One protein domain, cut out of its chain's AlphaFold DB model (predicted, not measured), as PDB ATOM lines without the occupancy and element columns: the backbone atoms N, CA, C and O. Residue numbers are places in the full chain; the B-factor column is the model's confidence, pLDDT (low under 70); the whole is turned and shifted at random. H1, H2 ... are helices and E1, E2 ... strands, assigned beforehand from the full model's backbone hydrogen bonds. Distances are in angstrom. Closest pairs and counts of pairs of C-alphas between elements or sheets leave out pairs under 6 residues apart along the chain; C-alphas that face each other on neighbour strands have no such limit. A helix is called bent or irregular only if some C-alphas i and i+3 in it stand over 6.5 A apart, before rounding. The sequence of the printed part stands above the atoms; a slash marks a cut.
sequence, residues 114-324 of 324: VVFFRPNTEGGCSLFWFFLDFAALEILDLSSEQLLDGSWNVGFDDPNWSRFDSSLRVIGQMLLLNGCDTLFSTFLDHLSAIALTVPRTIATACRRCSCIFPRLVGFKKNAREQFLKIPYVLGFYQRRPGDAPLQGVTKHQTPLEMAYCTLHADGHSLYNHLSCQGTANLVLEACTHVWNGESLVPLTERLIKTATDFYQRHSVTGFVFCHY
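AT A GLANCE: This is residues 114 to 324 of the 324 residues of an uncharacterized protein of Angiostrongylus cantonensis (UniProt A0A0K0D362). A strongly twisted four-stranded sheet, E4, E5, E6 and E9, has H1 and H2 over one face and the small helix H4 over the other. H1 joins it to a second, three-stranded sheet, E1, E2 and E3, with one part of the helix on each sheet; H5 packs on H4 and on the second sheet, and the small hairpin of E7 and E8 packs beside E1. The printed part has 211 residues, with five named helices and nine named strands in the order E1 E2 E3 H1 H2 H3 E4 E5 E6 H4 E7 E8 H5 E9. The sheets run E4 - E5 - E6 - E9, E1 - E2 - E3 and E7 - E8, all antiparallel, and the class is mixed, helices and strands. The whole is compact, with a radius of gyration of the C-alphas of 18.5 A and spans of 52 by 49 by 40 A.

IN THESE COORDINATES: In the largest sheet, E4 is residues 227 to 238, 29.7 A from first to last C-alpha, and bends by 69 degrees at residue 231. E5 is residues 257 to 266, 29.4 A; E6 is residues 272 to 278, 19.7 A; E9 is residues 320 to 323, with C-alpha 323 at (140.572, 109.164, 110.513). In the second sheet, E1 is residues 114 to 119, beginning with C-alpha 114 at (139.000, 123.950, 104.238), E2 is residues 135 to 146, 34.8 A, and E3 is residues 152 to 156. E7 is residues 289 to 291 and E8 residues 296 to 298. H1 is residues 161 to 177, 22.5 A, with a kink of 62 degrees near residue 168; it is irregular, with C-alphas 163 and 166 8.0 A apart. H2 is residues 182 to 197, 24.1 A, with C-alpha 182 at (141.725, 120.905, 127.672). H3 is residues 212 to 216, H4 residues 280 to 286 and H5 residues 301 to 313, 18.4 A.

HOW THE PARTS SIT: E4, E5 and E6 form a meander, each strand the antiparallel neighbour of the one before, with N 234 and O 261 3.0 A apart and N 262 and O 275 2.9 A. E9 is an edge strand beside E6, with N 276 and O 322 3.0 A apart. This sheet makes three layers, with helices on both faces: H1 and H2 on one, H4 on the other. H2 runs along the strands, at 6 degrees to E4 on the local plane, at a height over the sheet of 10.1 A; the closest C-alphas are those of Phe 187 and Gly 235, 7.0 A. H4 stands up from the sheet at 52 degrees. H4 and H5 touch at a shallow tilt of 28 degrees, opposite ways, the closest C-alphas being those of Ala 280 and Thr 308, 5.8 A. E1, E2 and E3 form a second meander, with N 116 and O 138 3.0 A apart and N 145 and O 153 2.8 A. H1 and H5 are on the same face of this sheet. The closest C-alphas of H1 and E1 are those of Phe 116 and Ser 167, 6.5 A. H1 touches H3 with residues 169 to 176 alone, closest at the C-alphas of Gly 172 and Pro 214, 4.1 A. E7 and E8 are a hairpin, with N 290 and O 297 2.8 A apart. Every O i to N i+4 pair is within hydrogen-bond range in H3, H4 and H5; 8 of 13 are in H1 and 10 of 12 in H2.

THE WHOLE: The C-alphas farthest apart are those of Gly 248 and His 268, 59.3 A. The printed part has no cut. The long links are E1 to E2, H2 to H3 and E4 to E5. Mean pLDDT of the printed part is 81.7; residues 122 to 132, 150, 205 to 207, 241 to 252 and 315 to 324 are under 70.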
ATOM      1  N   VAL A 114     139.009 125.400 104.041       89.94
ATOM      2  CA  VAL A 114     139.000 123.950 104.238       89.94
ATOM      3  C   VAL A 114     139.461 123.273 102.958       89.94
ATOM      4  O   VAL A 114     139.079 123.669 101.861       89.94
ATOM      5  N   VAL A 115     140.299 122.252 103.113       90.62
ATOM      6  CA  VAL A 115     140.805 121.449 102.001       90.62
ATOM      7  C   VAL A 115     140.364 120.016 102.195       90.62
ATOM      8  O   VAL A 115     140.451 119.481 103.300       90.62
ATOM      9  N   PHE A 116     139.883 119.410 101.123       91.94
ATOM     10  CA  PHE A 116     139.448 118.022 101.095       91.94
ATOM     11  C   PHE A 116     139.705 117.423  99.717       91.94
ATOM     12  O   PHE A 116     140.184 118.090  98.801       91.94
ATOM     13  N   PHE A 117     139.401 116.139  99.584       91.75
ATOM     14  CA  PHE A 117     139.580 115.411  98.344       91.75
ATOM     15  C   PHE A 117     138.216 115.112  97.726       91.75
ATOM     16  O   PHE A 117     137.261 114.775  98.434       91.75
ATOM     17  N   ARG A 118     138.141 115.263  96.406       90.94
ATOM     18  CA  ARG A 118     136.990 114.901  95.576       90.94
ATOM     19  C   ARG A 118     137.368 113.783  94.603       90.94
ATOM     20  O   ARG A 118     138.561 113.623  94.327       90.94
ATOM     21  N   PRO A 119     136.403 113.040  94.040       89.62
ATOM     22  CA  PRO A 119     136.702 112.015  93.054       89.62
ATOM     23  C   PRO A 119     137.316 112.672  91.817       89.62
ATOM     24  O   PRO A 119     136.836 113.710  91.343       89.62
ATOM     25  N   ASN A 120     138.396 112.089  91.304       83.94
ATOM     26  CA  ASN A 120     138.999 112.562  90.069       83.94
ATOM     27  C   ASN A 120     138.389 111.824  88.871       83.94
ATOM     28  O   ASN A 120     138.767 110.698  88.558       83.94
ATOM     29  N   THR A 121     137.444 112.469  88.191       70.25
ATOM     30  CA  THR A 121     136.786 111.923  86.994       70.25
ATOM     31  C   THR A 121     137.633 112.053  85.726       70.25
ATOM     32  O   THR A 121     137.303 111.458  84.705       70.25
ATOM     33  N   GLU A 122     138.734 112.810  85.765       63.84
ATOM     34  CA  GLU A 122     139.586 113.079  84.597       63.84
ATOM     35  C   GLU A 122     140.609 111.956  84.332       63.84
ATOM     36  O   GLU A 122     141.227 111.909  83.271       63.84
ATOM     37  N   GLY A 123     140.758 111.000  85.259       54.38
ATOM     38  CA  GLY A 123     141.695 109.873  85.158       54.38
ATOM     39  C   GLY A 123     141.238 108.691  84.285       54.38
ATOM     40  O   GLY A 123     141.949 107.698  84.168       54.38
ATOM     41  N   GLY A 124     140.066 108.754  83.653       47.00
ATOM     42  CA  GLY A 124     139.418 107.586  83.035       47.00
ATOM     43  C   GLY A 124     140.083 106.955  81.797       47.00
ATOM     44  O   GLY A 124     139.535 105.989  81.279       47.00
ATOM     45  N   CYS A 125     141.223 107.451  81.295       47.94
ATOM     46  CA  CYS A 125     141.765 107.029  79.988       47.94
ATOM     47  C   CYS A 125     143.290 106.787  79.929       47.94
ATOM     48  O   CYS A 125     143.898 106.934  78.871       47.94
ATOM     49  N   SER A 126     143.935 106.398  81.033       48.28
ATOM     50  CA  SER A 126     145.347 105.976  81.017       48.28
ATOM     51  C   SER A 126     145.471 104.468  81.243       48.28
ATOM     52  O   SER A 126     144.986 103.939  82.239       48.28
ATOM     53  N   LEU A 127     146.176 103.774  80.343       52.69
ATOM     54  CA  LEU A 127     146.493 102.334  80.397       52.69
ATOM     55  C   LEU A 127     147.382 101.931  81.599       52.69
ATOM     56  O   LEU A 127     147.738 100.763  81.739       52.69
ATOM     57  N   PHE A 128     147.725 102.874  82.482       55.00
ATOM     58  CA  PHE A 128     148.539 102.662  83.676       55.00
ATOM     59  C   PHE A 128     147.747 102.943  84.962       55.00
ATOM     60  O   PHE A 128     147.858 104.016  85.556       55.00
ATOM     61  N   TRP A 129     147.000 101.940  85.435       51.59
ATOM     62  CA  TRP A 129     146.254 101.980  86.707       51.59
ATOM     63  C   TRP A 129     147.112 102.333  87.936       51.59
ATOM     64  O   TRP A 129     146.608 102.933  88.878       51.59
ATOM     65  N   PHE A 130     148.413 102.024  87.916       52.16
ATOM     66  CA  PHE A 130     149.335 102.301  89.027       52.16
ATOM     67  C   PHE A 130     149.678 103.787  89.229       52.16
ATOM     68  O   PHE A 130     150.149 104.145  90.304       52.16
ATOM     69  N   PHE A 131     149.460 104.647  88.230       54.25
ATOM     70  CA  PHE A 131     149.809 106.077  88.299       54.25
ATOM     71  C   PHE A 131     148.584 107.000  88.298       54.25
ATOM     72  O   PHE A 131     148.724 108.214  88.150       54.25
ATOM     73  N   LEU A 132     147.381 106.439  88.421       64.06
ATOM     74  CA  LEU A 132     146.147 107.208  88.373       64.06
ATOM     75  C   LEU A 132     145.803 107.785  89.749       64.06
ATOM     76  O   LEU A 132     145.560 107.057  90.708       64.06
ATOM     77  N   ASP A 133     145.756 109.115  89.825       72.38
ATOM     78  CA  ASP A 133     145.215 109.825  90.980       72.38
ATOM     79  C   ASP A 133     143.685 109.695  90.966       72.38
ATOM     80  O   ASP A 133     143.013 110.371  90.186       72.38
ATOM     81  N   PHE A 134     143.124 108.852  91.836       82.06
ATOM     82  CA  PHE A 134     141.667 108.685  92.012       82.06
ATOM     83  C   PHE A 134     141.010 109.815  92.826       82.06
ATOM     84  O   PHE A 134     139.789 109.843  93.014       82.06
ATOM     85  N   ALA A 135     141.818 110.755  93.316       87.25
ATOM     86  CA  ALA A 135     141.390 111.913  94.078       87.25
ATOM     87  C   ALA A 135     142.003 113.195  93.508       87.25
ATOM     88  O   ALA A 135     143.149 113.208  93.067       87.25
ATOM     89  N   ALA A 136     141.237 114.277  93.558       89.00
ATOM     90  CA  ALA A 136     141.695 115.631  93.282       89.00
ATOM     91  C   ALA A 136     141.529 116.486  94.543       89.00
ATOM     92  O   ALA A 136     140.571 116.307  95.297       89.00
ATOM     93  N   LEU A 137     142.472 117.396  94.782       90.25
ATOM     94  CA  LEU A 137     142.444 118.306  95.924       90.25
ATOM     95  C   LEU A 137     141.520 119.493  95.624       90.25
ATOM     96  O   LEU A 137     141.701 120.171  94.616       90.25
ATOM     97  N   GLU A 138     140.559 119.741  96.507       91.06
ATOM     98  CA  GLU A 138     139.573 120.818  96.408       91.06
ATOM     99  C   GLU A 138     139.694 121.738  97.628       91.06
ATOM    100  O   GLU A 138     139.932 121.278  98.750       91.06
ATOM    101  N   ILE A 139     139.547 123.045  97.411       92.38
ATOM    102  CA  ILE A 139     139.678 124.073  98.446       92.38
ATOM    103  C   ILE A 139     138.381 124.877  98.472       92.38
ATOM    104  O   ILE A 139     137.961 125.398  97.442       92.38
ATOM    105  N   LEU A 140     137.777 125.004  99.652       92.81
ATOM    106  CA  LEU A 140     136.655 125.907  99.884       92.81
ATOM    107  C   LEU A 140     137.052 127.008 100.854       92.81
ATOM    108  O   LEU A 140     137.710 126.760 101.868       92.81
ATOM    109  N   ASP A 141     136.573 128.205 100.548       91.69
ATOM    110  CA  ASP A 141     136.765 129.392 101.362       91.69
ATOM    111  C   ASP A 141     135.564 129.601 102.288       91.69
ATOM    112  O   ASP A 141     134.412 129.304 101.942       91.69
ATOM    113  N   LEU A 142     135.862 130.052 103.503       90.31
ATOM    114  CA  LEU A 142     134.889 130.365 104.531       90.31
ATOM    115  C   LEU A 142     135.056 131.816 104.967       90.31
ATOM    116  O   LEU A 142     136.149 132.252 105.336       90.31
ATOM    117  N   SER A 143     133.938 132.524 105.019       87.94
ATOM    118  CA  SER A 143     133.856 133.851 105.609       87.94
ATOM    119  C   SER A 143     133.391 133.764 107.055       87.94
ATOM    120  O   SER A 143     132.457 133.030 107.392       87.94
ATOM    121  N   SER A 144     134.030 134.554 107.917       83.69
ATOM    122  CA  SER A 144     133.672 134.659 109.329       83.69
ATOM    123  C   SER A 144     133.273 136.077 109.711       83.69
ATOM    124  O   SER A 144     134.031 137.020 109.482       83.69
ATOM    125  N   GLU A 145     132.133 136.217 110.375       82.00
ATOM    126  CA  GLU A 145     131.651 137.470 110.945       82.00
ATOM    127  C   GLU A 145     131.550 137.340 112.466       82.00
ATOM    128  O   GLU A 145     130.935 136.408 112.987       82.00
ATOM    129  N   GLN A 146     132.160 138.274 113.199       75.62
ATOM    130  CA  GLN A 146     132.020 138.319 114.651       75.62
ATOM    131  C   GLN A 146     130.722 139.042 115.025       75.62
ATOM    132  O   GLN A 146     130.561 140.232 114.746       75.62
ATOM    133  N   LEU A 147     129.824 138.328 115.696       77.31
ATOM    134  CA  LEU A 147     128.564 138.854 116.206       77.31
ATOM    135  C   LEU A 147     128.786 139.720 117.461       77.31
ATOM    136  O   LEU A 147     129.828 139.671 118.122       77.31
ATOM    137  N   LEU A 148     127.789 140.545 117.793       70.69
ATOM    138  CA  LEU A 148     127.839 141.507 118.908       70.69
ATOM    139  C   LEU A 148     128.031 140.839 120.283       70.69
ATOM    140  O   LEU A 148     128.665 141.412 121.173       70.69
ATOM    141  N   ASP A 149     127.531 139.613 120.435       74.56
ATOM    142  CA  ASP A 149     127.684 138.766 121.623       74.56
ATOM    143  C   ASP A 149     129.095 138.153 121.756       74.56
ATOM    144  O   ASP A 149     129.404 137.508 122.756       74.56
ATOM    145  N   GLY A 150     129.971 138.376 120.771       67.62
ATOM    146  CA  GLY A 150     131.325 137.829 120.716       67.62
ATOM    147  C   GLY A 150     131.412 136.435 120.091       67.62
ATOM    148  O   GLY A 150     132.518 135.893 120.006       67.62
ATOM    149  N   SER A 151     130.291 135.863 119.640       71.12
ATOM    150  CA  SER A 151     130.279 134.616 118.875       71.12
ATOM    151  C   SER A 151     130.685 134.847 117.414       71.12
ATOM    152  O   SER A 151     130.729 135.976 116.929       71.12
ATOM    153  N   TRP A 152     131.037 133.767 116.714       75.69
ATOM    154  CA  TRP A 152     131.424 133.810 115.305       75.69
ATOM    155  C   TRP A 152     130.350 133.139 114.460       75.69
ATOM    156  O   TRP A 152     130.010 131.976 114.697       75.69
ATOM    157  N   ASN A 153     129.852 133.863 113.468       82.06
ATOM    158  CA  ASN A 153     129.092 133.302 112.367       82.06
ATOM    159  C   ASN A 153     130.073 132.909 111.260       82.06
ATOM    160  O   ASN A 153     130.919 133.715 110.883       82.06
ATOM    161  N   VAL A 154     129.990 131.676 110.769       86.81
ATOM    162  CA  VAL A 154     130.886 131.159 109.726       86.81
ATOM    163  C   VAL A 154     130.037 130.557 108.626       86.81
ATOM    164  O   VAL A 154     129.162 129.744 108.920       86.81
ATOM    165  N   GLY A 155     130.306 130.942 107.385       90.19
ATOM    166  CA  GLY A 155     129.623 130.430 106.202       90.19
ATOM    167  C   GLY A 155     130.613 130.082 105.098       90.19
ATOM    168  O   GLY A 155     131.704 130.640 105.048       90.19
ATOM    169  N   PHE A 156     130.230 129.148 104.230       93.81
ATOM    170  CA  PHE A 156     130.956 128.889 102.989       93.81
ATOM    171  C   PHE A 156     130.684 130.005 101.979       93.81
ATOM    172  O   PHE A 156     129.538 130.431 101.832       93.81
ATOM    173  N   ASP A 157     131.722 130.426 101.262       93.25
ATOM    174  CA  ASP A 157     131.598 131.452 100.219       93.25
ATOM    175  C   ASP A 157     130.959 130.894  98.933       93.25
ATOM    176  O   ASP A 157     130.272 131.614  98.209       93.25
ATOM    177  N   ASP A 158     131.152 129.599  98.651       93.06
ATOM    178  CA  ASP A 158     130.519 128.906  97.522       93.06
ATOM    179  C   ASP A 158     129.067 128.524  97.876       93.06
ATOM    180  O   ASP A 158     128.870 127.678  98.751       93.06
ATOM    181  N   PRO A 159     128.031 129.055  97.195       91.38
ATOM    182  CA  PRO A 159     126.635 128.702  97.469       91.38
ATOM    183  C   PRO A 159     126.306 127.230  97.171       91.38
ATOM    184  O   PRO A 159     125.346 126.696  97.722       91.38
ATOM    185  N   ASN A 160     127.101 126.560  96.332       93.19
ATOM    186  CA  ASN A 160     126.922 125.158  95.959       93.19
ATOM    187  C   ASN A 160     127.816 124.211  96.776       93.19
ATOM    188  O   ASN A 160     128.035 123.074  96.359       93.19
ATOM    189  N   TRP A 161     128.326 124.638  97.938       93.50
ATOM    190  CA  TRP A 161     129.203 123.830  98.798       93.50
ATOM    191  C   TRP A 161     128.609 122.465  99.179       93.50
ATOM    192  O   TRP A 161     129.349 121.502  99.382       93.50
ATOM    193  N   SER A 162     127.277 122.357  99.239       92.12
ATOM    194  CA  SER A 162     126.550 121.137  99.610       92.12
ATOM    195  C   SER A 162     126.808 119.957  98.669       92.12
ATOM    196  O   SER A 162     126.638 118.810  99.073       92.12
ATOM    197  N   ARG A 163     127.301 120.195  97.446       93.06
ATOM    198  CA  ARG A 163     127.766 119.123  96.546       93.06
ATOM    199  C   ARG A 163     128.935 118.314  97.120       93.06
ATOM    200  O   ARG A 163     129.170 117.196  96.681       93.06
ATOM    201  N   PHE A 164     129.650 118.870  98.096       93.19
ATOM    202  CA  PHE A 164     130.790 118.245  98.765       93.19
ATOM    203  C   PHE A 164     130.449 117.728 100.169       93.19
ATOM    204  O   PHE A 164     131.349 117.449 100.963       93.19
ATOM    205  N   ASP A 165     129.161 117.602 100.498       92.44
ATOM    206  CA  ASP A 165     128.675 117.205 101.824       92.44
ATOM    207  C   ASP A 165     129.311 115.894 102.319       92.44
ATOM    208  O   ASP A 165     129.713 115.801 103.477       92.44
ATOM    209  N   SER A 166     129.516 114.909 101.440       92.38
ATOM    210  CA  SER A 166     130.149 113.636 101.806       92.38
ATOM    211  C   SER A 166     131.602 113.785 102.276       92.38
ATOM    212  O   SER A 166     131.998 113.147 103.252       92.38
ATOM    213  N   SER A 167     132.403 114.643 101.636       92.31
ATOM    214  CA  SER A 167     133.780 114.931 102.060       92.31
ATOM    215  C   SER A 167     133.808 115.826 103.300       92.31
ATOM    216  O   SER A 167     134.572 115.584 104.239       92.31
ATOM    217  N   LEU A 168     132.940 116.838 103.345       93.50
ATOM    218  CA  LEU A 168     132.879 117.799 104.446       93.50
ATOM    219  C   LEU A 168     132.384 117.157 105.746       93.50
ATOM    220  O   LEU A 168     132.867 117.524 106.818       93.50
ATOM    221  N   ARG A 169     131.466 116.183 105.688       92.75
ATOM    222  CA  ARG A 169     130.958 115.486 106.884       92.75
ATOM    223  C   ARG A 169     132.041 114.721 107.624       92.75
ATOM    224  O   ARG A 169     132.039 114.746 108.852       92.75
ATOM    225  N   VAL A 170     132.985 114.103 106.913       91.12
ATOM    226  CA  VAL A 170     134.121 113.400 107.536       91.12
ATOM    227  C   VAL A 170     134.991 114.387 108.322       91.12
ATOM    228  O   VAL A 170     135.347 114.129 109.472       91.12
ATOM    229  N   ILE A 171     135.252 115.570 107.757       91.38
ATOM    230  CA  ILE A 171     135.965 116.656 108.450       91.38
ATOM    231  C   ILE A 171     135.133 117.201 109.623       91.38
ATOM    232  O   ILE A 171     135.663 117.489 110.696       91.38
ATOM    233  N   GLY A 172     133.815 117.313 109.455       92.00
ATOM    234  CA  GLY A 172     132.893 117.710 110.517       92.00
ATOM    235  C   GLY A 172     132.930 116.747 111.702       92.00
ATOM    236  O   GLY A 172     133.067 117.185 112.842       92.00
ATOM    237  N   GLN A 173     132.898 115.439 111.449       90.81
ATOM    238  CA  GLN A 173     133.021 114.416 112.486       90.81
ATOM    239  C   GLN A 173     134.388 114.483 113.172       90.81
ATOM    240  O   GLN A 173     134.460 114.437 114.398       90.81
ATOM    241  N   MET A 174     135.464 114.687 112.409       88.44
ATOM    242  CA  MET A 174     136.801 114.890 112.968       88.44
ATOM    243  C   MET A 174     136.858 116.024 113.969       88.44
ATOM    244  O   MET A 174     137.331 115.855 115.089       88.44
ATOM    245  N   LEU A 175     136.363 117.184 113.562       88.94
ATOM    246  CA  LEU A 175     136.368 118.384 114.382       88.94
ATOM    247  C   LEU A 175     135.417 118.280 115.575       88.94
ATOM    248  O   LEU A 175     135.651 118.924 116.598       88.94
ATOM    249  N   LEU A 176     134.365 117.466 115.466       90.38
ATOM    250  CA  LEU A 176     133.467 117.151 116.572       90.38
ATOM    251  C   LEU A 176     134.182 116.325 117.655       90.38
ATOM    252  O   LEU A 176     134.049 116.633 118.843       90.38
ATOM    253  N   LEU A 177     134.955 115.311 117.250       88.81
ATOM    254  CA  LEU A 177     135.683 114.404 118.147       88.81
ATOM    255  C   LEU A 177     136.955 115.049 118.720       88.81
ATOM    256  O   LEU A 177     137.129 115.096 119.940       88.81
ATOM    257  N   ASN A 178     137.771 115.669 117.866       83.88
ATOM    258  CA  ASN A 178     138.937 116.483 118.232       83.88
ATOM    259  C   ASN A 178     138.569 117.925 118.626       83.88
ATOM    260  O   ASN A 178     139.395 118.837 118.531       83.88
ATOM    261  N   GLY A 179     137.330 118.156 119.077       77.62
ATOM    262  CA  GLY A 179     136.850 119.461 119.544       77.62
ATOM    263  C   GLY A 179     137.656 119.995 120.732       77.62
ATOM    264  O   GLY A 179     138.608 119.355 121.175       77.62
ATOM    265  N   CYS A 180     137.304 121.176 121.257       76.44
ATOM    266  CA  CYS A 180     138.064 121.910 122.286       76.44
ATOM    267  C   CYS A 180     138.366 121.124 123.587       76.44
ATOM    268  O   CYS A 180     137.731 121.334 124.612       76.44
ATOM    269  N   ASP A 181     139.345 120.222 123.533       80.06
ATOM    270  CA  ASP A 181     139.868 119.432 124.640       80.06
ATOM    271  C   ASP A 181     140.903 120.236 125.431       80.06
ATOM    272  O   ASP A 181     141.781 120.867 124.833       80.06
ATOM    273  N   THR A 182     140.812 120.201 126.759       80.38
ATOM    274  CA  THR A 182     141.725 120.905 127.672       80.38
ATOM    275  C   THR A 182     143.124 120.295 127.655       80.38
ATOM    276  O   THR A 182     144.115 121.007 127.800       80.38
ATOM    277  N   LEU A 183     143.233 118.990 127.395       85.75
ATOM    278  CA  LEU A 183     144.527 118.311 127.275       85.75
ATOM    279  C   LEU A 183     145.330 118.810 126.067       85.75
ATOM    280  O   LEU A 183     146.560 118.825 126.104       85.75
ATOM    281  N   PHE A 184     144.654 119.306 125.028       84.62
ATOM    282  CA  PHE A 184     145.330 119.879 123.871       84.62
ATOM    283  C   PHE A 184     146.073 121.173 124.215       84.62
ATOM    284  O   PHE A 184     147.179 121.374 123.726       84.62
ATOM    285  N   SER A 185     145.523 122.045 125.071       83.12
ATOM    286  CA  SER A 185     146.257 123.249 125.491       83.12
ATOM    287  C   SER A 185     147.503 122.891 126.294       83.12
ATOM    288  O   SER A 185     148.564 123.443 126.032       83.12
ATOM    289  N   THR A 186     147.415 121.894 127.180       87.44
ATOM    290  CA  THR A 186     148.588 121.386 127.908       87.44
ATOM    291  C   THR A 186     149.637 120.809 126.956       87.44
ATOM    292  O   THR A 186     150.835 121.016 127.148       87.44
ATOM    293  N   PHE A 187     149.205 120.127 125.894       88.44
ATOM    294  CA  PHE A 187     150.102 119.650 124.847       88.44
ATOM    295  C   PHE A 187     150.768 120.806 124.083       88.44
ATOM    296  O   PHE A 187     151.981 120.780 123.888       88.44
ATOM    297  N   LEU A 188     150.030 121.855 123.710       86.31
ATOM    298  CA  LEU A 188     150.602 123.044 123.063       86.31
ATOM    299  C   LEU A 188     151.605 123.787 123.958       86.31
ATOM    300  O   LEU A 188     152.634 124.255 123.464       86.31
ATOM    301  N   ASP A 189     151.345 123.869 125.264       87.38
ATOM    302  CA  ASP A 189     152.280 124.448 126.235       87.38
ATOM    303  C   ASP A 189     153.579 123.632 126.288       87.38
ATOM    304  O   ASP A 189     154.679 124.191 126.239       87.38
ATOM    305  N   HIS A 190     153.463 122.299 126.300       89.88
ATOM    306  CA  HIS A 190     154.616 121.407 126.207       89.88
ATOM    307  C   HIS A 190     155.405 121.640 124.913       89.88
ATOM    308  O   HIS A 190     156.620 121.834 124.966       89.88
ATOM    309  N   LEU A 191     154.737 121.692 123.756       89.75
ATOM    310  CA  LEU A 191     155.389 121.960 122.469       89.75
ATOM    311  C   LEU A 191     156.079 123.326 122.438       89.75
ATOM    312  O   LEU A 191     157.155 123.444 121.856       89.75
ATOM    313  N   SER A 192     155.505 124.334 123.093       88.00
ATOM    314  CA  SER A 192     156.111 125.663 123.227       88.00
ATOM    315  C   SER A 192     157.427 125.608 123.996       88.00
ATOM    316  O   SER A 192     158.414 126.193 123.553       88.00
ATOM    317  N   ALA A 193     157.486 124.840 125.087       89.75
ATOM    318  CA  ALA A 193     158.733 124.609 125.813       89.75
ATOM    319  C   ALA A 193     159.749 123.810 124.976       89.75
ATOM    320  O   ALA A 193     160.928 124.162 124.938       89.75
ATOM    321  N   ILE A 194     159.306 122.770 124.261       89.56
ATOM    322  CA  ILE A 194     160.184 121.963 123.399       89.56
ATOM    323  C   ILE A 194     160.749 122.786 122.239       89.56
ATOM    324  O   ILE A 194     161.938 122.663 121.943       89.56
ATOM    325  N   ALA A 195     159.956 123.653 121.613       87.06
ATOM    326  CA  ALA A 195     160.410 124.491 120.506       87.06
ATOM    327  C   ALA A 195     161.576 125.412 120.902       87.06
ATOM    328  O   ALA A 195     162.446 125.666 120.078       87.06
ATOM    329  N   LEU A 196     161.666 125.837 122.171       85.69
ATOM    330  CA  LEU A 196     162.811 126.608 122.677       85.69
ATOM    331  C   LEU A 196     164.107 125.786 122.737       85.69
ATOM    332  O   LEU A 196     165.197 126.351 122.664       85.69
ATOM    333  N   THR A 197     164.001 124.462 122.870       87.25
ATOM    334  CA  THR A 197     165.159 123.553 122.927       87.25
ATOM    335  C   THR A 197     165.676 123.157 121.546       87.25
ATOM    336  O   THR A 197     166.832 122.756 121.417       87.25
ATOM    337  N   VAL A 198     164.839 123.264 120.508       83.12
ATOM    338  CA  VAL A 198     165.200 122.890 119.138       83.12
ATOM    339  C   VAL A 198     165.567 124.155 118.358       83.12
ATOM    340  O   VAL A 198     164.730 125.041 118.170       83.12
ATOM    341  N   PRO A 199     166.818 124.290 117.886       77.62
ATOM    342  CA  PRO A 199     167.241 125.503 117.212       77.62
ATOM    343  C   PRO A 199     166.426 125.727 115.934       77.62
ATOM    344  O   PRO A 199     166.381 124.869 115.054       77.62
ATOM    345  N   ARG A 200     165.881 126.945 115.806       76.50
ATOM    346  CA  ARG A 200     165.124 127.439 114.634       76.50
ATOM    347  C   ARG A 200     163.757 126.802 114.433       76.50
ATOM    348  O   ARG A 200     163.198 126.883 113.342       76.50
ATOM    349  N   THR A 201     163.211 126.259 115.506       78.69
ATOM    350  CA  THR A 201     161.843 125.778 115.536       78.69
ATOM    351  C   THR A 201     160.959 126.765 116.289       78.69
ATOM    352  O   THR A 201     161.387 127.393 117.256       78.69
ATOM    353  N   ILE A 202     159.716 126.910 115.840       82.12
ATOM    354  CA  ILE A 202     158.663 127.633 116.554       82.12
ATOM    355  C   ILE A 202     157.514 126.673 116.849       82.12
ATOM    356  O   ILE A 202     157.186 125.810 116.039       82.12
ATOM    357  N   ALA A 203     156.890 126.797 118.017       78.56
ATOM    358  CA  ALA A 203     155.670 126.055 118.284       78.56
ATOM    359  C   ALA A 203     154.496 126.688 117.531       78.56
ATOM    360  O   ALA A 203     154.332 127.910 117.531       78.56
ATOM    361  N   THR A 204     153.644 125.855 116.938       71.31
ATOM    362  CA  THR A 204     152.367 126.292 116.366       71.31
ATOM    363  C   THR A 204     151.441 126.727 117.507       71.31
ATOM    364  O   THR A 204     150.670 125.945 118.054       71.31
ATOM    365  N   ALA A 205     151.568 127.988 117.918       57.00
ATOM    366  CA  ALA A 205     151.054 128.497 119.191       57.00
ATOM    367  C   ALA A 205     149.548 128.813 119.204       57.00
ATOM    368  O   ALA A 205     149.068 129.474 120.123       57.00
ATOM    369  N   CYS A 206     148.779 128.434 118.179       61.19
ATOM    370  CA  CYS A 206     147.382 128.845 118.095       61.19
ATOM    371  C   CYS A 206     146.470 127.710 117.645       61.19
ATOM    372  O   CYS A 206     146.389 127.378 116.463       61.19
ATOM    373  N   ARG A 207     145.711 127.171 118.603       63.97
ATOM    374  CA  ARG A 207     144.499 126.438 118.272       63.97
ATOM    375  C   ARG A 207     143.425 127.431 117.840       63.97
ATOM    376  O   ARG A 207     142.936 128.205 118.658       63.97
ATOM    377  N   ARG A 208     143.010 127.358 116.578       71.25
ATOM    378  CA  ARG A 208     141.738 127.940 116.139       71.25
ATOM    379  C   ARG A 208     140.602 127.044 116.626       71.25
ATOM    380  O   ARG A 208     140.657 125.826 116.456       71.25
ATOM    381  N   CYS A 209     139.593 127.620 117.275       74.69
ATOM    382  CA  CYS A 209     138.398 126.864 117.634       74.69
ATOM    383  C   CYS A 209     137.593 126.585 116.361       74.69
ATOM    384  O   CYS A 209     136.931 127.476 115.839       74.69
ATOM    385  N   SER A 210     137.615 125.340 115.891       80.50
ATOM    386  CA  SER A 210     136.841 124.909 114.719       80.50
ATOM    387  C   SER A 210     135.524 124.218 115.100       80.50
ATOM    388  O   SER A 210     134.913 123.556 114.270       80.50
ATOM    389  N   CYS A 211     135.046 124.376 116.344       81.56
ATOM    390  CA  CYS A 211     133.819 123.723 116.837       81.56
ATOM    391  C   CYS A 211     132.537 124.198 116.129       81.56
ATOM    392  O   CYS A 211     131.490 123.563 116.261       81.56
ATOM    393  N   ILE A 212     132.600 125.318 115.404       85.50
ATOM    394  CA  ILE A 212     131.493 125.810 114.578       85.50
ATOM    395  C   ILE A 212     131.332 124.997 113.288       85.50
ATOM    396  O   ILE A 212     130.210 124.793 112.836       85.50
ATOM    397  N   PHE A 213     132.426 124.459 112.742       89.25
ATOM    398  CA  PHE A 213     132.416 123.755 111.462       89.25
ATOM    399  C   PHE A 213     131.534 122.495 111.453       89.25
ATOM    400  O   PHE A 213     130.735 122.367 110.530       89.25
ATOM    401  N   PRO A 214     131.552 121.603 112.470       91.44
ATOM    402  CA  PRO A 214     130.616 120.479 112.508       91.44
ATOM    403  C   PRO A 214     129.155 120.930 112.387       91.44
ATOM    404  O   PRO A 214     128.375 120.318 111.668       91.44
ATOM    405  N   ARG A 215     128.781 122.039 113.040       89.94
ATOM    406  CA  ARG A 215     127.414 122.578 112.952       89.94
ATOM    407  C   ARG A 215     127.106 123.121 111.560       89.94
ATOM    408  O   ARG A 215     125.995 122.918 111.085       89.94
ATOM    409  N   LEU A 216     128.080 123.768 110.919       90.50
ATOM    410  CA  LEU A 216     127.955 124.296 109.558       90.50
ATOM    411  C   LEU A 216     127.664 123.186 108.535       90.50
ATOM    412  O   LEU A 216     126.833 123.367 107.656       90.50
ATOM    413  N   VAL A 217     128.282 122.015 108.707       92.75
ATOM    414  CA  VAL A 217     128.065 120.828 107.856       92.75
ATOM    415  C   VAL A 217     126.868 119.973 108.336       92.75
ATOM    416  O   VAL A 217     126.610 118.883 107.840       92.75
ATOM    417  N   GLY A 218     126.090 120.451 109.316       91.62
ATOM    418  CA  GLY A 218     124.818 119.836 109.716       91.62
ATOM    419  C   GLY A 218     124.862 118.875 110.911       91.62
ATOM    420  O   GLY A 218     123.854 118.224 111.199       91.62
ATOM    421  N   PHE A 219     125.968 118.786 111.660       92.81
ATOM    422  CA  PHE A 219     125.981 118.047 112.929       92.81
ATOM    423  C   PHE A 219     125.164 118.776 114.006       92.81
ATOM    424  O   PHE A 219     125.308 119.978 114.243       92.81
ATOM    425  N   LYS A 220     124.321 118.023 114.721       91.44
ATOM    426  CA  LYS A 220     123.549 118.531 115.866       91.44
ATOM    427  C   LYS A 220     124.476 118.853 117.044       91.44
ATOM    428  O   LYS A 220     125.522 118.233 117.206       91.44
ATOM    429  N   LYS A 221     124.060 119.766 117.933       86.19
ATOM    430  CA  LYS A 221     124.832 120.123 119.146       86.19
ATOM    431  C   LYS A 221     125.159 118.906 120.025       86.19
ATOM    432  O   LYS A 221     126.262 118.832 120.553       86.19
ATOM    433  N   ASN A 222     124.237 117.948 120.094       88.62
ATOM    434  CA  ASN A 222     124.351 116.742 120.915       88.62
ATOM    435  C   ASN A 222     124.986 115.564 120.157       88.62
ATOM    436  O   ASN A 222     125.104 114.476 120.702       88.62
ATOM    437  N   ALA A 223     125.425 115.752 118.906       89.06
ATOM    438  CA  ALA A 223     126.001 114.667 118.107       89.06
ATOM    439  C   ALA A 223     127.278 114.074 118.726       89.06
ATOM    440  O   ALA A 223     127.657 112.962 118.391       89.06
ATOM    441  N   ARG A 224     127.946 114.797 119.635       87.12
ATOM    442  CA  ARG A 224     129.106 114.279 120.369       87.12
ATOM    443  C   ARG A 224     128.727 113.226 121.415       87.12
ATOM    444  O   ARG A 224     129.557 112.388 121.731       87.12
ATOM    445  N   GLU A 225     127.503 113.261 121.943       88.25
ATOM    446  CA  GLU A 225     127.062 112.395 123.050       88.25
ATOM    447  C   GLU A 225     126.990 110.916 122.651       88.25
ATOM    448  O   GLU A 225     127.120 110.052 123.509       88.25
ATOM    449  N   GLN A 226     126.861 110.620 121.352       88.88
ATOM    450  CA  GLN A 226     126.905 109.245 120.844       88.88
ATOM    451  C   GLN A 226     128.312 108.627 120.905       88.88
ATOM    452  O   GLN A 226     128.452 107.416 120.777       88.88
ATOM    453  N   PHE A 227     129.356 109.444 121.081       89.88
ATOM    454  CA  PHE A 227     130.744 109.001 121.094       89.88
ATOM    455  C   PHE A 227     131.299 109.032 122.517       89.88
ATOM    456  O   PHE A 227     131.533 110.096 123.100       89.88
ATOM    457  N   LEU A 228     131.563 107.855 123.076       90.62
ATOM    458  CA  LEU A 228     132.165 107.716 124.393       90.62
ATOM    459  C   LEU A 228     133.665 108.018 124.297       90.62
ATOM    460  O   LEU A 228     134.438 107.239 123.737       90.62
ATOM    461  N   LYS A 229     134.100 109.153 124.855       86.50
ATOM    462  CA  LYS A 229     135.527 109.503 124.907       86.50
ATOM    463  C   LYS A 229     136.282 108.494 125.771       86.50
ATOM    464  O   LYS A 229     136.008 108.363 126.964       86.50
ATOM    465  N   ILE A 230     137.276 107.841 125.182       86.75
ATOM    466  CA  ILE A 230     138.209 106.986 125.911       86.75
ATOM    467  C   ILE A 230     139.255 107.909 126.569       86.75
ATOM    468  O   ILE A 230     139.720 108.854 125.928       86.75
ATOM    469  N   PRO A 231     139.635 107.698 127.845       80.31
ATOM    470  CA  PRO A 231     140.467 108.642 128.603       80.31
ATOM    471  C   PRO A 231     141.911 108.783 128.092       80.31
ATOM    472  O   PRO A 231     142.666 109.603 128.610       80.31
ATOM    473  N   TYR A 232     142.302 108.008 127.082       81.31
ATOM    474  CA  TYR A 232     143.628 108.062 126.487       81.31
ATOM    475  C   TYR A 232     143.662 109.062 125.330       81.31
ATOM    476  O   TYR A 232     142.894 108.969 124.373       81.31
ATOM    477  N   VAL A 233     144.594 110.008 125.419       86.56
ATOM    478  CA  VAL A 233     144.957 110.921 124.332       86.56
ATOM    479  C   VAL A 233     146.407 110.670 123.950       86.56
ATOM    480  O   VAL A 233     147.229 110.334 124.805       86.56
ATOM    481  N   LEU A 234     146.721 110.819 122.669       89.44
ATOM    482  CA  LEU A 234     148.066 110.604 122.147       89.44
ATOM    483  C   LEU A 234     148.587 111.916 121.570       89.44
ATOM    484  O   LEU A 234     147.915 112.553 120.767       89.44
ATOM    485  N   GLY A 235     149.782 112.324 121.988       89.94
ATOM    486  CA  GLY A 235     150.469 113.496 121.455       89.94
ATOM    487  C   GLY A 235     151.845 113.092 120.947       89.94
ATOM    488  O   GLY A 235     152.653 112.570 121.713       89.94
ATOM    489  N   PHE A 236     152.114 113.345 119.673       89.94
ATOM    490  CA  PHE A 236     153.389 113.060 119.021       89.94
ATOM    491  C   PHE A 236     154.005 114.359 118.522       89.94
ATOM    492  O   PHE A 236     153.300 115.259 118.069       89.94
ATOM    493  N   TYR A 237     155.327 114.457 118.583       90.81
ATOM    494  CA  TYR A 237     156.056 115.561 117.976       90.81
ATOM    495  C   TYR A 237     157.423 115.102 117.506       90.81
ATOM    496  O   TYR A 237     157.983 114.133 118.024       90.81
ATOM    497  N   GLN A 238     157.987 115.834 116.553       87.56
ATOM    498  CA  GLN A 238     159.272 115.495 115.975       87.56
ATOM    499  C   GLN A 238     160.283 116.621 116.140       87.56
ATOM    500  O   GLN A 238     160.099 117.735 115.658       87.56
ATOM    501  N   ARG A 239     161.405 116.310 116.794       84.25
ATOM    502  CA  ARG A 239     162.532 117.236 116.953       84.25
ATOM    503  C   ARG A 239     163.460 117.133 115.741       84.25
ATOM    504  O   ARG A 239     164.486 116.461 115.806       84.25
ATOM    505  N   ARG A 240     163.093 117.771 114.628       75.56
ATOM    506  CA  ARG A 240     163.992 117.961 113.478       75.56
ATOM    507  C   ARG A 240     164.584 119.378 113.546       75.56
ATOM    508  O   ARG A 240     163.808 120.333 113.575       75.56
ATOM    509  N   PRO A 241     165.918 119.554 113.599       65.25
ATOM    510  CA  PRO A 241     166.506 120.880 113.426       65.25
ATOM    511  C   PRO A 241     166.172 121.375 112.012       65.25
ATOM    512  O   PRO A 241     166.299 120.609 111.062       65.25
ATOM    513  N   GLY A 242     165.728 122.629 111.859       62.91
ATOM    514  CA  GLY A 242     165.481 123.199 110.522       62.91
ATOM    515  C   GLY A 242     166.750 123.211 109.648       62.91
ATOM    516  O   GLY A 242     167.852 123.039 110.175       62.91
ATOM    517  N   ASP A 243     166.626 123.455 108.340       62.78
ATOM    518  CA  ASP A 243     167.745 123.475 107.368       62.78
ATOM    519  C   ASP A 243     168.774 124.556 107.671       62.78
ATOM    520  O   ASP A 243     168.358 125.669 107.955       62.78
ATOM    521  N   ALA A 244     170.092 124.281 107.639       57.09
ATOM    522  CA  ALA A 244     171.202 125.220 107.943       57.09
ATOM    523  C   ALA A 244     171.001 126.643 107.361       57.09
ATOM    524  O   ALA A 244     170.521 126.779 106.241       57.09
ATOM    525  N   PRO A 245     171.308 127.725 108.111       55.06
ATOM    526  CA  PRO A 245     170.984 129.068 107.652       55.06
ATOM    527  C   PRO A 245     171.945 129.452 106.527       55.06
ATOM    528  O   PRO A 245     173.161 129.410 106.709       55.06
ATOM    529  N   LEU A 246     171.402 129.860 105.381       59.34
ATOM    530  CA  LEU A 246     172.185 130.539 104.354       59.34
ATOM    531  C   LEU A 246     172.676 131.879 104.930       59.34
ATOM    532  O   LEU A 246     171.906 132.605 105.570       59.34
ATOM    533  N   GLN A 247     173.961 132.196 104.751       52.72
ATOM    534  CA  GLN A 247     174.527 133.454 105.244       52.72
ATOM    535  C   GLN A 247     173.760 134.649 104.649       52.72
ATOM    536  O   GLN A 247     173.581 134.733 103.438       52.72
ATOM    537  N   GLY A 248     173.306 135.570 105.506       60.59
ATOM    538  CA  GLY A 248     172.633 136.811 105.095       60.59
ATOM    539  C   GLY A 248     171.099 136.774 105.047       60.59
ATOM    540  O   GLY A 248     170.495 137.823 104.849       60.59
ATOM    541  N   VAL A 249     170.449 135.626 105.280       58.81
ATOM    542  CA  VAL A 249     168.976 135.530 105.307       58.81
ATOM    543  C   VAL A 249     168.465 135.542 106.750       58.81
ATOM    544  O   VAL A 249     168.902 134.755 107.594       58.81
ATOM    545  N   THR A 250     167.520 136.436 107.056       54.25
ATOM    546  CA  THR A 250     166.807 136.456 108.339       54.25
ATOM    547  C   THR A 250     166.067 135.127 108.537       54.25
ATOM    548  O   THR A 250     165.214 134.740 107.746       54.25
ATOM    549  N   LYS A 251     166.468 134.400 109.591       55.31
ATOM    550  CA  LYS A 251     166.063 133.031 109.968       55.31
ATOM    551  C   LYS A 251     164.580 132.721 109.701       55.31
ATOM    552  O   LYS A 251     163.723 133.089 110.501       55.31
ATOM    553  N   HIS A 252     164.302 131.937 108.661       63.81
ATOM    554  CA  HIS A 252     163.040 131.210 108.528       63.81
ATOM    555  C   HIS A 252     162.948 130.184 109.671       63.81
ATOM    556  O   HIS A 252     163.764 129.264 109.747       63.81
ATOM    557  N   GLN A 253     162.017 130.383 110.607       71.75
ATOM    558  CA  GLN A 253     161.714 129.403 111.651       71.75
ATOM    559  C   GLN A 253     160.708 128.396 111.103       71.75
ATOM    560  O   GLN A 253     159.709 128.790 110.503       71.75
ATOM    561  N   THR A 254     160.958 127.108 111.312       77.38
ATOM    562  CA  THR A 254     160.033 126.050 110.898       77.38
ATOM    563  C   THR A 254     159.099 125.679 112.051       77.38
ATOM    564  O   THR A 254     159.537 125.646 113.207       77.38
ATOM    565  N   PRO A 255     157.804 125.428 111.790       79.25
ATOM    566  CA  PRO A 255     156.903 124.938 112.823       79.25
ATOM    567  C   PRO A 255     157.364 123.563 113.329       79.25
ATOM    568  O   PRO A 255     157.823 122.729 112.551       79.25
ATOM    569  N   LEU A 256     157.261 123.329 114.641       86.31
ATOM    570  CA  LEU A 256     157.509 122.016 115.239       86.31
ATOM    571  C   LEU A 256     156.450 121.030 114.737       86.31
ATOM    572  O   LEU A 256     155.263 121.211 115.008       86.31
ATOM    573  N   GLU A 257     156.891 119.984 114.045       88.06
ATOM    574  CA  GLU A 257     156.012 118.918 113.565       88.06
ATOM    575  C   GLU A 257     155.333 118.214 114.745       88.06
ATOM    576  O   GLU A 257     156.003 117.800 115.698       88.06
ATOM    577  N   MET A 258     154.006 118.095 114.691       89.44
ATOM    578  CA  MET A 258     153.197 117.562 115.787       89.44
ATOM    579  C   MET A 258     151.893 116.938 115.297       89.44
ATOM    580  O   MET A 258     151.330 117.350 114.286       89.44
ATOM    581  N   ALA A 259     151.386 115.975 116.060       90.19
ATOM    582  CA  ALA A 259     150.038 115.444 115.935       90.19
ATOM    583  C   ALA A 259     149.444 115.176 117.315       90.19
ATOM    584  O   ALA A 259     150.137 114.781 118.252       90.19
ATOM    585  N   TYR A 260     148.143 115.383 117.422       90.56
ATOM    586  CA  TYR A 260     147.335 115.105 118.590       90.56
ATOM    587  C   TYR A 260     146.153 114.242 118.180       90.56
ATOM    588  O   TYR A 260     145.409 114.600 117.264       90.56
ATOM    589  N   CYS A 261     145.966 113.127 118.873       90.25
ATOM    590  CA  CYS A 261     144.923 112.168 118.573       90.25
ATOM    591  C   CYS A 261     144.045 111.907 119.791       90.25
ATOM    592  O   CYS A 261     144.530 111.753 120.916       90.25
ATOM    593  N   THR A 262     142.745 111.784 119.542       90.75
ATOM    594  CA  THR A 262     141.760 111.364 120.538       90.75
ATOM    595  C   THR A 262     141.014 110.132 120.051       90.75
ATOM    596  O   THR A 262     140.689 110.014 118.865       90.75
ATOM    597  N   LEU A 263     140.751 109.213 120.979       91.38
ATOM    598  CA  LEU A 263     140.059 107.961 120.715       91.38
ATOM    599  C   LEU A 263     138.654 108.002 121.323       91.38
ATOM    600  O   LEU A 263     138.478 108.366 122.489       91.38
ATOM    601  N   HIS A 264     137.658 107.616 120.536       91.56
ATOM    602  CA  HIS A 264     136.265 107.571 120.963       91.56
ATOM    603  C   HIS A 264     135.631 106.243 120.558       91.56
ATOM    604  O   HIS A 264     135.769 105.835 119.412       91.56
ATOM    605  N   ALA A 265     134.923 105.584 121.469       91.62
ATOM    606  CA  ALA A 265     134.080 104.446 121.122       91.62
ATOM    607  C   ALA A 265     132.737 104.950 120.584       91.62
ATOM    608  O   ALA A 265     132.153 105.882 121.149       91.62
ATOM    609  N   ASP A 266     132.254 104.365 119.496       90.94
ATOM    610  CA  ASP A 266     130.909 104.639 119.000       90.94
ATOM    611  C   ASP A 266     129.879 103.916 119.878       90.94
ATOM    612  O   ASP A 266     129.992 102.720 120.129       90.94
ATOM    613  N   GLY A 267     128.871 104.633 120.370       85.25
ATOM    614  CA  GLY A 267     127.792 104.037 121.155       85.25
ATOM    615  C   GLY A 267     126.836 103.183 120.321       85.25
ATOM    616  O   GLY A 267     126.082 102.394 120.888       85.25
ATOM    617  N   HIS A 268     126.824 103.350 118.995       86.25
ATOM    618  CA  HIS A 268     125.905 102.655 118.086       86.25
ATOM    619  C   HIS A 268     126.579 101.541 117.274       86.25
ATOM    620  O   HIS A 268     125.883 100.713 116.683       86.25
ATOM    621  N   SER A 269     127.910 101.501 117.238       85.38
ATOM    622  CA  SER A 269     128.671 100.468 116.539       85.38
ATOM    623  C   SER A 269     129.703  99.821 117.461       85.38
ATOM    624  O   SER A 269     129.934 100.262 118.579       85.38
ATOM    625  N   LEU A 270     130.314  98.728 117.008       86.75
ATOM    626  CA  LEU A 270     131.395  98.061 117.744       86.75
ATOM    627  C   LEU A 270     132.776  98.640 117.395       86.75
ATOM    628  O   LEU A 270     133.799  98.032 117.711       86.75
ATOM    629  N   TYR A 271     132.811  99.787 116.713       89.69
ATOM    630  CA  TYR A 271     134.036 100.412 116.241       89.69
ATOM    631  C   TYR A 271     134.475 101.557 117.156       89.69
ATOM    632  O   TYR A 271     133.674 102.259 117.772       89.69
ATOM    633  N   ASN A 272     135.790 101.755 117.210       90.19
ATOM    634  CA  ASN A 272     136.394 102.932 117.811       90.19
ATOM    635  C   ASN A 272     136.850 103.872 116.698       90.19
ATOM    636  O   ASN A 272     137.403 103.428 115.698       90.19
ATOM    637  N   HIS A 273     136.658 105.165 116.911       89.81
ATOM    638  CA  HIS A 273     137.086 106.236 116.030       89.81
ATOM    639  C   HIS A 273     138.342 106.885 116.601       89.81
ATOM    640  O   HIS A 273     138.305 107.488 117.685       89.81
ATOM    641  N   LEU A 274     139.453 106.789 115.873       89.94
ATOM    642  CA  LEU A 274     140.652 107.559 116.174       89.94
ATOM    643  C   LEU A 274     140.661 108.804 115.290       89.94
ATOM    644  O   LEU A 274     140.769 108.739 114.067       89.94
ATOM    645  N   SER A 275     140.580 109.961 115.936       88.81
ATOM    646  CA  SER A 275     140.645 111.250 115.260       88.81
ATOM    647  C   SER A 275     142.002 111.893 115.508       88.81
ATOM    648  O   SER A 275     142.397 112.066 116.659       88.81
ATOM    649  N   CYS A 276     142.708 112.298 114.451       88.44
ATOM    650  CA  CYS A 276     144.017 112.959 114.527       88.44
ATOM    651  C   CYS A 276     143.955 114.399 113.995       88.44
ATOM    652  O   CYS A 276     143.285 114.662 112.999       88.44
ATOM    653  N   GLN A 277     144.674 115.317 114.642       87.44
ATOM    654  CA  GLN A 277     144.898 116.698 114.217       87.44
ATOM    655  C   GLN A 277     146.389 117.033 114.337       87.44
ATOM    656  O   GLN A 277     146.967 116.863 115.406       87.44
ATOM    657  N   GLY A 278     147.006 117.584 113.292       87.44
ATOM    658  CA  GLY A 278     148.430 117.924 113.351       87.44
ATOM    659  C   GLY A 278     148.950 118.770 112.196       87.44
ATOM    660  O   GLY A 278     148.179 119.321 111.403       87.44
ATOM    661  N   THR A 279     150.273 118.885 112.128       87.31
ATOM    662  CA  THR A 279     151.004 119.474 111.002       87.31
ATOM    663  C   THR A 279     150.901 118.573 109.772       87.31
ATOM    664  O   THR A 279     150.800 117.352 109.891       87.31
ATOM    665  N   ALA A 280     150.896 119.168 108.573       87.25
ATOM    666  CA  ALA A 280     150.637 118.405 107.354       87.25
ATOM    667  C   ALA A 280     151.659 117.302 107.099       87.25
ATOM    668  O   ALA A 280     151.241 116.192 106.800       87.25
ATOM    669  N   ASN A 281     152.956 117.578 107.260       85.62
ATOM    670  CA  ASN A 281     153.994 116.583 106.989       85.62
ATOM    671  C   ASN A 281     153.788 115.340 107.858       85.62
ATOM    672  O   ASN A 281     153.627 114.244 107.336       85.62
ATOM    673  N   LEU A 282     153.713 115.521 109.181       88.44
ATOM    674  CA  LEU A 282     153.616 114.402 110.116       88.44
ATOM    675  C   LEU A 282     152.297 113.623 109.982       88.44
ATOM    676  O   LEU A 282     152.301 112.400 110.098       88.44
ATOM    677  N   VAL A 283     151.174 114.303 109.728       89.56
ATOM    678  CA  VAL A 283     149.878 113.626 109.560       89.56
ATOM    679  C   VAL A 283     149.785 112.924 108.206       89.56
ATOM    680  O   VAL A 283     149.359 111.776 108.166       89.56
ATOM    681  N   LEU A 284     150.190 113.563 107.104       89.69
ATOM    682  CA  LEU A 284     150.117 112.960 105.767       89.69
ATOM    683  C   LEU A 284     151.096 111.792 105.610       89.69
ATOM    684  O   LEU A 284     150.712 110.788 105.022       89.69
ATOM    685  N   GLU A 285     152.307 111.878 106.175       87.69
ATOM    686  CA  GLU A 285     153.256 110.751 106.225       87.69
ATOM    687  C   GLU A 285     152.663 109.535 106.953       87.69
ATOM    688  O   GLU A 285     152.989 108.393 106.631       87.69
ATOM    689  N   ALA A 286     151.780 109.770 107.927       88.69
ATOM    690  CA  ALA A 286     151.138 108.708 108.681       88.69
ATOM    691  C   ALA A 286     149.917 108.101 107.974       88.69
ATOM    692  O   ALA A 286     149.464 107.060 108.434       88.69
ATOM    693  N   CYS A 287     149.359 108.705 106.916       90.25
ATOM    694  CA  CYS A 287     148.118 108.241 106.278       90.25
ATOM    695  C   CYS A 287     148.402 107.510 104.955       90.25
ATOM    696  O   CYS A 287     149.131 107.991 104.094       90.25
ATOM    697  N   THR A 288     147.793 106.335 104.777       90.81
ATOM    698  CA  THR A 288     147.955 105.498 103.568       90.81
ATOM    699  C   THR A 288     146.844 105.709 102.541       90.81
ATOM    700  O   THR A 288     147.050 105.518 101.344       90.81
ATOM    701  N   HIS A 289     145.663 106.105 103.012       92.00
ATOM    702  CA  HIS A 289     144.461 106.290 102.212       92.00
ATOM    703  C   HIS A 289     143.824 107.637 102.525       92.00
ATOM    704  O   HIS A 289     144.055 108.229 103.582       92.00
ATOM    705  N   VAL A 290     142.986 108.100 101.607       91.50
ATOM    706  CA  VAL A 290     142.235 109.336 101.743       91.50
ATOM    707  C   VAL A 290     140.794 109.146 101.307       91.50
ATOM    708  O   VAL A 290     140.497 108.386 100.387       91.50
ATOM    709  N   TRP A 291     139.887 109.841 101.984       91.94
ATOM    710  CA  TRP A 291     138.482 109.875 101.613       91.94
ATOM    711  C   TRP A 291     138.264 110.900 100.503       91.94
ATOM    712  O   TRP A 291     138.471 112.093 100.723       91.94
ATOM    713  N   ASN A 292     137.837 110.443  99.326       90.19
ATOM    714  CA  ASN A 292     137.575 111.317  98.181       90.19
ATOM    715  C   ASN A 292     136.108 111.775  98.077       90.19
ATOM    716  O   ASN A 292     135.738 112.352  97.064       90.19
ATOM    717  N   GLY A 293     135.267 111.495  99.076       89.25
ATOM    718  CA  GLY A 293     133.830 111.797  99.045       89.25
ATOM    719  C   GLY A 293     132.940 110.609  98.679       89.25
ATOM    720  O   GLY A 293     131.755 110.634  99.004       89.25
ATOM    721  N   GLU A 294     133.493 109.565  98.064       90.62
ATOM    722  CA  GLU A 294     132.754 108.352  97.682       90.62
ATOM    723  C   GLU A 294     133.393 107.084  98.251       90.62
ATOM    724  O   GLU A 294     132.695 106.181  98.711       90.62
ATOM    725  N   SER A 295     134.724 107.009  98.227       91.19
ATOM    726  CA  SER A 295     135.483 105.842  98.671       91.19
ATOM    727  C   SER A 295     136.841 106.228  99.262       91.19
ATOM    728  O   SER A 295     137.331 107.352  99.114       91.19
ATOM    729  N   LEU A 296     137.447 105.273  99.971       91.25
ATOM    730  CA  LEU A 296     138.835 105.366 100.404       91.25
ATOM    731  C   LEU A 296     139.744 104.997  99.235       91.25
ATOM    732  O   LEU A 296     139.681 103.879  98.725       91.25
ATOM    733  N   VAL A 297     140.604 105.927  98.841       90.94
ATOM    734  CA  VAL A 297     141.564 105.746  97.748       90.94
ATOM    735  C   VAL A 297     142.993 105.865  98.273       90.94
ATOM    736  O   VAL A 297     143.222 106.605  99.234       90.94
ATOM    737  N   PRO A 298     143.965 105.139  97.695       90.81
ATOM    738  CA  PRO A 298     145.354 105.222  98.131       90.81
ATOM    739  C   PRO A 298     145.912 106.628  97.901       90.81
ATOM    740  O   PRO A 298     145.636 107.270  96.884       90.81
ATOM    741  N   LEU A 299     146.701 107.107  98.857       88.56
ATOM    742  CA  LEU A 299     147.318 108.423  98.788       88.56
ATOM    743  C   LEU A 299     148.597 108.358  97.936       88.56
ATOM    744  O   LEU A 299     149.509 107.587  98.226       88.56
ATOM    745  N   THR A 300     148.670 109.165  96.877       89.12
ATOM    746  CA  THR A 300     149.838 109.219  95.984       89.12
ATOM    747  C   THR A 300     150.845 110.273  96.442       89.12
ATOM    748  O   THR A 300     150.484 111.281  97.053       89.12
ATOM    749  N   GLU A 301     152.123 110.093  96.096       88.94
ATOM    750  CA  GLU A 301     153.187 111.057  96.426       88.94
ATOM    751  C   GLU A 301     152.884 112.462  95.878       88.94
ATOM    752  O   GLU A 301     153.145 113.477  96.528       88.94
ATOM    753  N   ARG A 302     152.243 112.532  94.705       88.25
ATOM    754  CA  ARG A 302     151.798 113.792  94.106       88.25
ATOM    755  C   ARG A 302     150.744 114.493  94.964       88.25
ATOM    756  O   ARG A 302     150.844 115.707  95.164       88.25
ATOM    757  N   LEU A 303     149.752 113.764  95.480       88.19
ATOM    758  CA  LEU A 303     148.729 114.326  96.367       88.19
ATOM    759  C   LEU A 303     149.323 114.768  97.709       88.19
ATOM    760  O   LEU A 303     149.004 115.866  98.164       88.19
ATOM    761  N   ILE A 304     150.239 113.981  98.287       89.50
ATOM    762  CA  ILE A 304     150.970 114.347  99.516       89.50
ATOM    763  C   ILE A 304     151.709 115.664  99.310       89.50
ATOM    764  O   ILE A 304     151.551 116.595 100.104       89.50
ATOM    765  N   LYS A 305     152.474 115.772  98.219       89.94
ATOM    766  CA  LYS A 305     153.222 116.985  97.885       89.94
ATOM    767  C   LYS A 305     152.297 118.184  97.689       89.94
ATOM    768  O   LYS A 305     152.547 119.242  98.253       89.94
ATOM    769  N   THR A 306     151.194 118.010  96.965       89.31
ATOM    770  CA  THR A 306     150.229 119.092  96.704       89.31
ATOM    771  C   THR A 306     149.568 119.593  97.995       89.31
ATOM    772  O   THR A 306     149.480 120.801  98.220       89.31
ATOM    773  N   ALA A 307     149.141 118.680  98.872       88.81
ATOM    774  CA  ALA A 307     148.548 119.027 100.164       88.81
ATOM    775  C   ALA A 307     149.570 119.683 101.110       88.81
ATOM    776  O   ALA A 307     149.250 120.649 101.810       88.81
ATOM    777  N   THR A 308     150.814 119.207 101.088       87.25
ATOM    778  CA  THR A 308     151.928 119.776 101.857       87.25
ATOM    779  C   THR A 308     152.274 121.188 101.388       87.25
ATOM    780  O   THR A 308     152.379 122.098 102.209       87.25
ATOM    781  N   ASP A 309     152.375 121.409 100.077       87.25
ATOM    782  CA  ASP A 309     152.639 122.726  99.492       87.25
ATOM    783  C   ASP A 309     151.522 123.719  99.846       87.25
ATOM    784  O   ASP A 309     151.792 124.877 100.184       87.25
ATOM    785  N   PHE A 310     150.260 123.270  99.818       85.94
ATOM    786  CA  PHE A 310     149.133 124.083 100.272       85.94
ATOM    787  C   PHE A 310     149.291 124.467 101.747       85.94
ATOM    788  O   PHE A 310     149.206 125.654 102.085       85.94
ATOM    789  N   TYR A 311     149.571 123.487 102.613       84.19
ATOM    790  CA  TYR A 311     149.782 123.716 104.039       84.19
ATOM    791  C   TYR A 311     150.904 124.721 104.289       84.19
ATOM    792  O   TYR A 311     150.702 125.668 105.040       84.19
ATOM    793  N   GLN A 312     152.055 124.576 103.630       80.69
ATOM    794  CA  GLN A 312     153.208 125.461 103.805       80.69
ATOM    795  C   GLN A 312     152.885 126.920 103.451       80.69
ATOM    796  O   GLN A 312     153.269 127.831 104.188       80.69
ATOM    797  N   ARG A 313     152.098 127.150 102.392       79.00
ATOM    798  CA  ARG A 313     151.645 128.496 101.985       79.00
ATOM    799  C   ARG A 313     150.650 129.130 102.966       79.00
ATOM    800  O   ARG A 313     150.520 130.349 102.990       79.00
ATOM    801  N   HIS A 314     149.978 128.318 103.785       73.06
ATOM    802  CA  HIS A 314     148.930 128.732 104.729       73.06
ATOM    803  C   HIS A 314     149.320 128.435 106.201       73.06
ATOM    804  O   HIS A 314     148.490 128.490 107.113       73.06
ATOM    805  N   SER A 315     150.604 128.125 106.437       57.28
ATOM    806  CA  SER A 315     151.150 127.337 107.561       57.28
ATOM    807  C   SER A 315     151.105 127.977 108.938       57.28
ATOM    808  O   SER A 315     151.363 127.303 109.932       57.28
ATOM    809  N   VAL A 316     150.729 129.247 109.054       53.06
ATOM    810  CA  VAL A 316     150.665 129.874 110.379       53.06
ATOM    811  C   VAL A 316     149.515 129.277 111.208       53.06
ATOM    812  O   VAL A 316     149.515 129.414 112.430       53.06
ATOM    813  N   THR A 317     148.540 128.604 110.573       51.53
ATOM    814  CA  THR A 317     147.294 128.187 111.243       51.53
ATOM    815  C   THR A 317     146.551 126.970 110.672       51.53
ATOM    816  O   THR A 317     145.440 126.680 111.118       51.53
ATOM    817  N   GLY A 318     147.105 126.287 109.670       53.72
ATOM    818  CA  GLY A 318     146.483 125.090 109.096       53.72
ATOM    819  C   GLY A 318     146.610 123.873 110.014       53.72
ATOM    820  O   GLY A 318     147.583 123.750 110.756       53.72
ATOM    821  N   PHE A 319     145.656 122.946 109.920       57.41
ATOM    822  CA  PHE A 319     145.745 121.609 110.507       57.41
ATOM    823  C   PHE A 319     145.265 120.577 109.494       57.41
ATOM    824  O   PHE A 319     144.300 120.828 108.770       57.41
ATOM    825  N   VAL A 320     145.929 119.425 109.464       67.31
ATOM    826  CA  VAL A 320     145.475 118.259 108.703       67.31
ATOM    827  C   VAL A 320     144.788 117.291 109.655       67.31
ATOM    828  O   VAL A 320     145.242 117.093 110.787       67.31
ATOM    829  N   PHE A 321     143.682 116.715 109.187       66.31
ATOM    830  CA  PHE A 321     142.876 115.751 109.924       66.31
ATOM    831  C   PHE A 321     142.927 114.388 109.231       66.31
ATOM    832  O   PHE A 321     142.836 114.324 108.008       66.31
ATOM    833  N   CYS A 322     143.060 113.311 110.004       55.34
ATOM    834  CA  CYS A 322     143.057 111.934 109.493       55.34
ATOM    835  C   CYS A 322     142.222 111.036 110.417       55.34
ATOM    836  O   CYS A 322     142.249 111.227 111.640       55.34
ATOM    837  N   HIS A 323     141.442 110.124 109.818       52.69
ATOM    838  CA  HIS A 323     140.572 109.164 110.513       52.69
ATOM    839  C   HIS A 323     141.147 107.776 110.377       52.69
ATOM    840  O   HIS A 323     141.462 107.368 109.260       52.69
ATOM    841  N   TYR A 324     141.195 107.065 111.498       50.81
ATOM    842  CA  TYR A 324     141.382 105.624 111.530       50.81
ATOM    843  C   TYR A 324     140.128 104.966 112.076       50.81
ATOM    844  O   TYR A 324     139.682 105.369 113.179       50.81
TER     845      TYR A 324